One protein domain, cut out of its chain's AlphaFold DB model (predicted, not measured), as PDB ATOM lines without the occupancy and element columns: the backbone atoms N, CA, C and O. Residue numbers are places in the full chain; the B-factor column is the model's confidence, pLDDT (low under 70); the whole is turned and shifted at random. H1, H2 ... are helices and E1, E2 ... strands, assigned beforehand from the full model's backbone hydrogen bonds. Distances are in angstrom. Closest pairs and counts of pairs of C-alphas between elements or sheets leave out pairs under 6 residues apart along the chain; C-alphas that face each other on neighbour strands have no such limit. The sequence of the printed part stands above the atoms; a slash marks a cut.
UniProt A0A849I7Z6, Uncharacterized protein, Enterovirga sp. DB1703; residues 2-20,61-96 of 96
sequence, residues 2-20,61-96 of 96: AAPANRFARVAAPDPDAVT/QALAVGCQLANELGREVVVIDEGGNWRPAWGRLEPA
ATOM      1  N   ALA A   2      38.781  32.544  52.267       42.19
ATOM      2  CA  ALA A   2      39.139  33.612  51.332       42.19
ATOM      3  C   ALA A   2      38.763  33.142  49.921       42.19
ATOM      4  O   ALA A   2      39.165  32.046  49.528       42.19
ATOM      5  N   ALA A   3      37.950  33.916  49.199       46.31
ATOM      6  CA  ALA A   3      37.686  33.653  47.787       46.31
ATOM      7  C   ALA A   3      39.024  33.599  47.026       46.31
ATOM      8  O   ALA A   3      39.953  34.319  47.415       46.31
ATOM      9  N   PRO A   4      39.173  32.756  45.988       53.41
ATOM     10  CA  PRO A   4      40.382  32.768  45.179       53.41
ATOM     11  C   PRO A   4      40.558  34.181  44.616       53.41
ATOM     12  O   PRO A   4      39.725  34.661  43.855       53.41
ATOM     13  N   ALA A   5      41.608  34.874  45.057       66.31
ATOM     14  CA  ALA A   5      41.937  36.185  44.525       66.31
ATOM     15  C   ALA A   5      42.289  36.024  43.041       66.31
ATOM     16  O   ALA A   5      43.097  35.153  42.698       66.31
ATOM     17  N   ASN A   6      41.690  36.853  42.183       81.44
ATOM     18  CA  ASN A   6      42.062  36.930  40.772       81.44
ATOM     19  C   ASN A   6      43.580  37.145  40.662       81.44
ATOM     20  O   ASN A   6      44.152  37.925  41.434       81.44
ATOM     21  N   ARG A   7      44.232  36.411  39.754       87.62
ATOM     22  CA  ARG A   7      45.674  36.514  39.502       87.62
ATOM     23  C   ARG A   7      45.885  37.238  38.186       87.62
ATOM     24  O   ARG A   7      45.256  36.878  37.198       87.62
ATOM     25  N   PHE A   8      46.778  38.212  38.197       92.06
ATOM     26  CA  PHE A   8      47.121  39.026  37.041       92.06
ATOM     27  C   PHE A   8      48.630  39.014  36.841       92.06
ATOM     28  O   PHE A   8      49.377  39.015  37.824       92.06
ATOM     29  N   ALA A   9      49.064  39.021  35.584       92.75
ATOM     30  CA  ALA A   9      50.468  39.134  35.223       92.75
ATOM     31  C   ALA A   9      50.840  40.608  35.029       92.75
ATOM     32  O   ALA A   9      50.151  41.344  34.321       92.75
ATOM     33  N   ARG A  10      51.924  41.047  35.666       93.62
ATOM     34  CA  ARG A  10      52.494  42.379  35.503       93.62
ATOM     35  C   ARG A  10      53.459  42.372  34.335       93.62
ATOM     36  O   ARG A  10      54.489  41.703  34.400       93.62
ATOM     37  N   VAL A  11      53.174  43.196  33.340       94.75
ATOM     38  CA  VAL A  11      54.022  43.392  32.161       94.75
ATOM     39  C   VAL A  11      54.555  44.822  32.108       94.75
ATOM     40  O   VAL A  11      54.047  45.724  32.777       94.75
ATOM     41  N   ALA A  12      55.626  45.025  31.340       90.81
ATOM     42  CA  ALA A  12      56.231  46.344  31.136       90.81
ATOM     43  C   ALA A  12      55.686  47.077  29.897       90.81
ATOM     44  O   ALA A  12      55.874  48.284  29.778       90.81
ATOM     45  N   ALA A  13      55.044  46.356  28.977       89.25
ATOM     46  CA  ALA A  13      54.490  46.882  27.735       89.25
ATOM     47  C   ALA A  13      53.224  46.094  27.344       89.25
ATOM     48  O   ALA A  13      53.067  44.968  27.824       89.25
ATOM     49  N   PRO A  14      52.341  46.665  26.502       87.69
ATOM     50  CA  PRO A  14      51.138  45.980  26.042       87.69
ATOM     51  C   PRO A  14      51.471  44.694  25.289       87.69
ATOM     52  O   PRO A  14      52.429  44.653  24.513       87.69
ATOM     53  N   ASP A  15      50.659  43.664  25.503       86.75
ATOM     54  CA  ASP A  15      50.785  42.390  24.800       86.75
ATOM     55  C   ASP A  15      49.805  42.350  23.607       86.75
ATOM     56  O   ASP A  15      48.611  42.603  23.790       86.75
ATOM     57  N   PRO A  16      50.268  42.057  22.375       86.31
ATOM     58  CA  PRO A  16      49.412  42.064  21.184       86.31
ATOM     59  C   PRO A  16      48.362  40.943  21.177       86.31
ATOM     60  O   PRO A  16      47.398  41.014  20.407       86.31
ATOM     61  N   ASP A  17      48.529  39.933  22.028       89.44
ATOM     62  CA  ASP A  17      47.716  38.730  22.152       89.44
ATOM     63  C   ASP A  17      46.981  38.633  23.500       89.44
ATOM     64  O   ASP A  17      46.306  37.626  23.737       89.44
ATOM     65  N   ALA A  18      47.013  39.682  24.329       92.00
ATOM     66  CA  ALA A  18      46.251  39.794  25.572       92.00
ATOM     67  C   ALA A  18      45.486  41.124  25.677       92.00
ATOM     68  O   ALA A  18      45.733  42.084  24.950       92.00
ATOM     69  N   VAL A  19      44.534  41.189  26.607       93.88
ATOM     70  CA  VAL A  19      43.931  42.462  27.012       93.88
ATOM     71  C   VAL A  19      44.855  43.123  28.023       93.88
ATOM     72  O   VAL A  19      45.147  42.552  29.075       93.88
ATOM     73  N   THR A  20      45.295  44.336  27.724       95.44
ATOM     74  CA  THR A  20      46.194  45.102  28.585       95.44
ATOM     75  C   THR A  20      45.392  46.088  29.425       95.44
ATOM     76  O   THR A  20      44.601  46.867  28.898       95.44
ATOM     77  N   GLN A  61      37.487  49.852  37.852       92.56
ATOM     78  CA  GLN A  61      36.498  49.722  36.786       92.56
ATOM     79  C   GLN A  61      37.161  49.279  35.481       92.56
ATOM     80  O   GLN A  61      36.650  48.379  34.822       92.56
ATOM     81  N   ALA A  62      38.318  49.850  35.148       93.81
ATOM     82  CA  ALA A  62      39.123  49.414  34.014       93.81
ATOM     83  C   ALA A  62      39.501  47.931  34.140       93.81
ATOM     84  O   ALA A  62      39.308  47.175  33.199       93.81
ATOM     85  N   LEU A  63      39.925  47.472  35.322       92.94
ATOM     86  CA  LEU A  63      40.226  46.057  35.545       92.94
ATOM     87  C   LEU A  63      39.005  45.156  35.294       92.94
ATOM     88  O   LEU A  63      39.134  44.116  34.652       92.94
ATOM     89  N   ALA A  64      37.817  45.560  35.754       92.50
ATOM     90  CA  ALA A  64      36.583  44.815  35.513       92.50
ATOM     91  C   ALA A  64      36.225  44.751  34.016       92.50
ATOM     92  O   ALA A  64      35.913  43.673  33.510       92.50
ATOM     93  N   VAL A  65      36.332  45.878  33.303       93.00
ATOM     94  CA  VAL A  65      36.119  45.954  31.847       93.00
ATOM     95  C   VAL A  65      37.137  45.089  31.103       93.00
ATOM     96  O   VAL A  65      36.758  44.328  30.218       93.00
ATOM     97  N   GLY A  66      38.412  45.142  31.494       93.00
ATOM     98  CA  GLY A  66      39.474  44.330  30.904       93.00
ATOM     99  C   GLY A  66      39.242  42.833  31.099       93.00
ATOM    100  O   GLY A  66      39.361  42.070  30.146       93.00
ATOM    101  N   CYS A  67      38.820  42.412  32.295       92.62
ATOM    102  CA  CYS A  67      38.444  41.019  32.561       92.62
ATOM    103  C   CYS A  67      37.264  40.568  31.703       92.62
ATOM    104  O   CYS A  67      37.273  39.457  31.177       92.62
ATOM    105  N   GLN A  68      36.241  41.412  31.568       92.44
ATOM    106  CA  GLN A  68      35.091  41.103  30.728       92.44
ATOM    107  C   GLN A  68      35.514  40.940  29.264       92.44
ATOM    108  O   GLN A  68      35.231  39.900  28.673       92.44
ATOM    109  N   LEU A  69      36.271  41.898  28.725       91.19
ATOM    110  CA  LEU A  69      36.771  41.858  27.352       91.19
ATOM    111  C   LEU A  69      37.650  40.624  27.102       91.19
ATOM    112  O   LEU A  69      37.507  39.952  26.085       91.19
ATOM    113  N   ALA A  70      38.536  40.292  28.037       91.25
ATOM    114  CA  ALA A  70      39.402  39.123  27.935       91.25
ATOM    115  C   ALA A  70      38.593  37.820  27.898       91.25
ATOM    116  O   ALA A  70      38.850  36.963  27.054       91.25
ATOM    117  N   ASN A  71      37.558  37.707  28.736       91.62
ATOM    118  CA  ASN A  71      36.646  36.564  28.719       91.62
ATOM    119  C   ASN A  71      35.875  36.458  27.395       91.62
ATOM    120  O   ASN A  71      35.740  35.360  26.861       91.62
ATOM    121  N   GLU A  72      35.391  37.578  26.855       90.31
ATOM    122  CA  GLU A  72      34.682  37.613  25.569       90.31
ATOM    123  C   GLU A  72      35.586  37.203  24.399       90.31
ATOM    124  O   GLU A  72      35.134  36.536  23.469       90.31
ATOM    125  N   LEU A  73      36.872  37.556  24.460       88.56
ATOM    126  CA  LEU A  73      37.858  37.243  23.427       88.56
ATOM    127  C   LEU A  73      38.569  35.894  23.633       88.56
ATOM    128  O   LEU A  73      39.309  35.466  22.747       88.56
ATOM    129  N   GLY A  74      38.380  35.230  24.780       89.56
ATOM    130  CA  GLY A  74      39.129  34.024  25.152       89.56
ATOM    131  C   GLY A  74      40.628  34.283  25.344       89.56
ATOM    132  O   GLY A  74      41.454  33.451  24.974       89.56
ATOM    133  N   ARG A  75      40.975  35.462  25.861       90.69
ATOM    134  CA  ARG A  75      42.339  35.983  26.025       90.69
ATOM    135  C   ARG A  75      42.645  36.170  27.510       90.69
ATOM    136  O   ARG A  75      41.743  36.145  28.343       90.69
ATOM    137  N   GLU A  76      43.911  36.361  27.848       91.94
ATOM    138  CA  GLU A  76      44.310  36.706  29.215       91.94
ATOM    139  C   GLU A  76      44.287  38.221  29.465       91.94
ATOM    140  O   GLU A  76      44.203  39.021  28.528       91.94
ATOM    141  N   VAL A  77      44.339  38.606  30.745       93.19
ATOM    142  CA  VAL A  77      44.499  40.000  31.174       93.19
ATOM    143  C   VAL A  77      45.904  40.191  31.723       93.19
ATOM    144  O   VAL A  77      46.271  39.578  32.729       93.19
ATOM    145  N   VAL A  78      46.642  41.111  31.117       94.94
ATOM    146  CA  VAL A  78      47.931  41.592  31.617       94.94
ATOM    147  C   VAL A  78      47.779  43.007  32.160       94.94
ATOM    148  O   VAL A  78      46.932  43.779  31.709       94.94
ATOM    149  N   VAL A  79      48.574  43.355  33.166       95.38
ATOM    150  CA  VAL A  79      48.492  44.642  33.860       95.38
ATOM    151  C   VAL A  79      49.819  45.382  33.748       95.38
ATOM    152  O   VAL A  79      50.869  44.856  34.112       95.38
ATOM    153  N   ILE A  80      49.763  46.636  33.314       95.38
ATOM    154  CA  ILE A  80      50.877  47.578  33.414       95.38
ATOM    155  C   ILE A  80      50.612  48.456  34.631       95.38
ATOM    156  O   ILE A  80      49.624  49.182  34.684       95.38
ATOM    157  N   ASP A  81      51.489  48.384  35.626       93.50
ATOM    158  CA  ASP A  81      51.391  49.202  36.836       93.50
ATOM    159  C   ASP A  81      52.429  50.334  36.805       93.50
ATOM    160  O   ASP A  81      53.588  50.149  37.213       93.50
ATOM    161  N   GLU A  82      52.014  51.498  36.291       85.38
ATOM    162  CA  GLU A  82      52.834  52.703  36.153       85.38
ATOM    163  C   GLU A  82      52.958  53.425  37.499       85.38
ATOM    164  O   GLU A  82      52.273  54.409  37.776       85.38
ATOM    165  N   GLY A  83      53.842  52.921  38.360       82.69
ATOM    166  CA  GLY A  83      54.191  53.581  39.623       82.69
ATOM    167  C   GLY A  83      53.864  52.798  40.893       82.69
ATOM    168  O   GLY A  83      54.008  53.353  41.977       82.69
ATOM    169  N   GLY A  84      53.482  51.520  40.799       87.50
ATOM    170  CA  GLY A  84      53.210  50.718  42.001       87.50
ATOM    171  C   GLY A  84      51.838  51.010  42.614       87.50
ATOM    172  O   GLY A  84      51.666  50.933  43.828       87.50
ATOM    173  N   ASN A  85      50.874  51.389  41.781       89.88
ATOM    174  CA  ASN A  85      49.516  51.783  42.130       89.88
ATOM    175  C   ASN A  85      48.586  50.583  42.369       89.88
ATOM    176  O   ASN A  85      47.411  50.768  42.713       89.88
ATOM    177  N   TRP A  86      49.078  49.354  42.182       91.06
ATOM    178  CA  TRP A  86      48.307  48.144  42.437       91.06
ATOM    179  C   TRP A  86      47.800  48.072  43.880       91.06
ATOM    180  O   TRP A  86      48.551  48.224  44.846       91.06
ATOM    181  N   ARG A  87      46.513  47.749  44.046       89.25
ATOM    182  CA  ARG A  87      45.912  47.522  45.364       89.25
ATOM    183  C   ARG A  87      45.651  46.028  45.569       89.25
ATOM    184  O   ARG A  87      44.895  45.444  44.796       89.25
ATOM    185  N   PRO A  88      46.146  45.413  46.663       87.38
ATOM    186  CA  PRO A  88      45.926  43.989  46.956       87.38
ATOM    187  C   PRO A  88      44.453  43.565  47.034       87.38
ATOM    188  O   PRO A  88      44.134  42.392  46.871       87.38
ATOM    189  N   ALA A  89      43.544  44.516  47.275       87.38
ATOM    190  CA  ALA A  89      42.104  44.278  47.272       87.38
ATOM    191  C   ALA A  89      41.547  43.888  45.887       87.38
ATOM    192  O   ALA A  89      40.474  43.300  45.818       87.38
ATOM    193  N   TRP A  90      42.251  44.214  44.799       88.69
ATOM    194  CA  TRP A  90      41.849  43.879  43.427       88.69
ATOM    195  C   TRP A  90      42.243  42.458  43.020       88.69
ATOM    196  O   TRP A  90      41.666  41.889  42.097       88.69
ATOM    197  N   GLY A  91      43.219  41.877  43.716       89.06
ATOM    198  CA  GLY A  91      43.766  40.569  43.404       89.06
ATOM    199  C   GLY A  91      45.262  40.499  43.673       89.06
ATOM    200  O   GLY A  91      45.868  41.398  44.267       89.06
ATOM    201  N   ARG A  92      45.864  39.409  43.206       90.75
ATOM    202  CA  ARG A  92      47.308  39.208  43.246       90.75
ATOM    203  C   ARG A  92      47.907  39.612  41.903       90.75
ATOM    204  O   ARG A  92      47.488  39.092  40.873       90.75
ATOM    205  N   LEU A  93      48.883  40.510  41.949       91.12
ATOM    206  CA  LEU A  93      49.678  40.898  40.794       91.12
ATOM    207  C   LEU A  93      51.033  40.196  40.886       91.12
ATOM    208  O   LEU A  93      51.816  40.483  41.791       91.12
ATOM    209  N   GLU A  94      51.270  39.257  39.981       89.25
ATOM    210  CA  GLU A  94      52.522  38.507  39.870       89.25
ATOM    211  C   GLU A  94      53.376  39.127  38.756       89.25
ATOM    212  O   GLU A  94      52.816  39.635  37.789       89.25
ATOM    213  N   PRO A  95      54.711  39.108  38.841       83.50
ATOM    214  CA  PRO A  95      55.544  39.409  37.676       83.50
ATOM    215  C   PRO A  95      55.285  38.380  36.560       83.50
ATOM    216  O   PRO A  95      55.163  37.192  36.864       83.50
ATOM    217  N   ALA A  96      55.163  38.847  35.311       74.44
ATOM    218  CA  ALA A  96      55.093  37.986  34.124       74.44
ATOM    219  C   ALA A  96      56.412  37.236  33.878       74.44
ATOM    220  O   ALA A  96      57.487  37.810  34.186       74.44
TER     221      ALA A  96
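What this domain is: This is residues 2 to 20 and 61 to 96 of the 96 residues of an uncharacterized protein of Enterovirga sp. DB1703 (UniProt A0A849I7Z6). The model shows a small, strongly twisted sheet of three short parallel strands, with one helix, H1, close by edge strand E2 and only grazing the sheet. Residues 19 to 20, in the stretch after E1, pair with residues 77 to 78 of E2, parallel, and so tie that stretch to the sheet. The printed part has 55 residues with one named helix and three named strands, in the order E1, H1, E2, E3 along the chain, and the sheet's order is E2, E1, E3. The class is mixed, helices and strands, with under half of the residues in named elements. The whole is compact, with a radius of gyration of the C-alphas of 10.9 A, and rounded, with spans of 27 by 26 by 19 A.

How they stand to each other: Start at the inner strand E1, residues 7 to 10. Beside it is the edge strand E3, residues 92 to 95, parallel to it at 36 degrees; C-alphas 8 and 93 face each other at 4.9 A. Look there for N 10 and O 94, 2.7 A apart, and N 94 and O 8, 2.9 A apart, both within hydrogen-bond range. The other edge strand, E2, residues 77 to 82, is also parallel to E1, at 51 degrees; C-alphas 79 and 10 face each other at 4.9 A, and N 79 and O 9 are within hydrogen-bond range at 2.8 A. Now turn to H1, residues 61 to 73: it is on the sheet but only grazes it, with its residues 63 to 71. The closest C-alphas of H1 and E2 are those of Ala 70 and Val 77, 6.1 A apart. In H1 every O i to N i+4 pair is within hydrogen-bond range.

Where its parts are: Find C-alpha 7 at (45.674, 36.514, 39.502), where E1 begins; it runs 9.8 A to Arg 10. H1 runs 18.3 A from Gln 61, with its C-alpha at (36.498, 49.722, 36.786), to Leu 73. E2 runs 16.0 A from Val 77 to Glu 82. E3 runs 9.9 A from Arg 92 to Pro 95, whose C-alpha is at (55.544, 39.409, 37.676).

The domain as a whole: The two C-alphas farthest apart are those of Ala 2 and Pro 16, at 33.0 A. Residues 21 to 60 are not printed; C-alphas 20 and 61 are 13.5 A apart across this cut, which falls in the link from E1 to H1. Of the links that are printed whole, H1 to E2 is tight and E2 to E3 is short. The mean pLDDT of the printed part is 87.4; look at residues 2 to 5 for the values under 70.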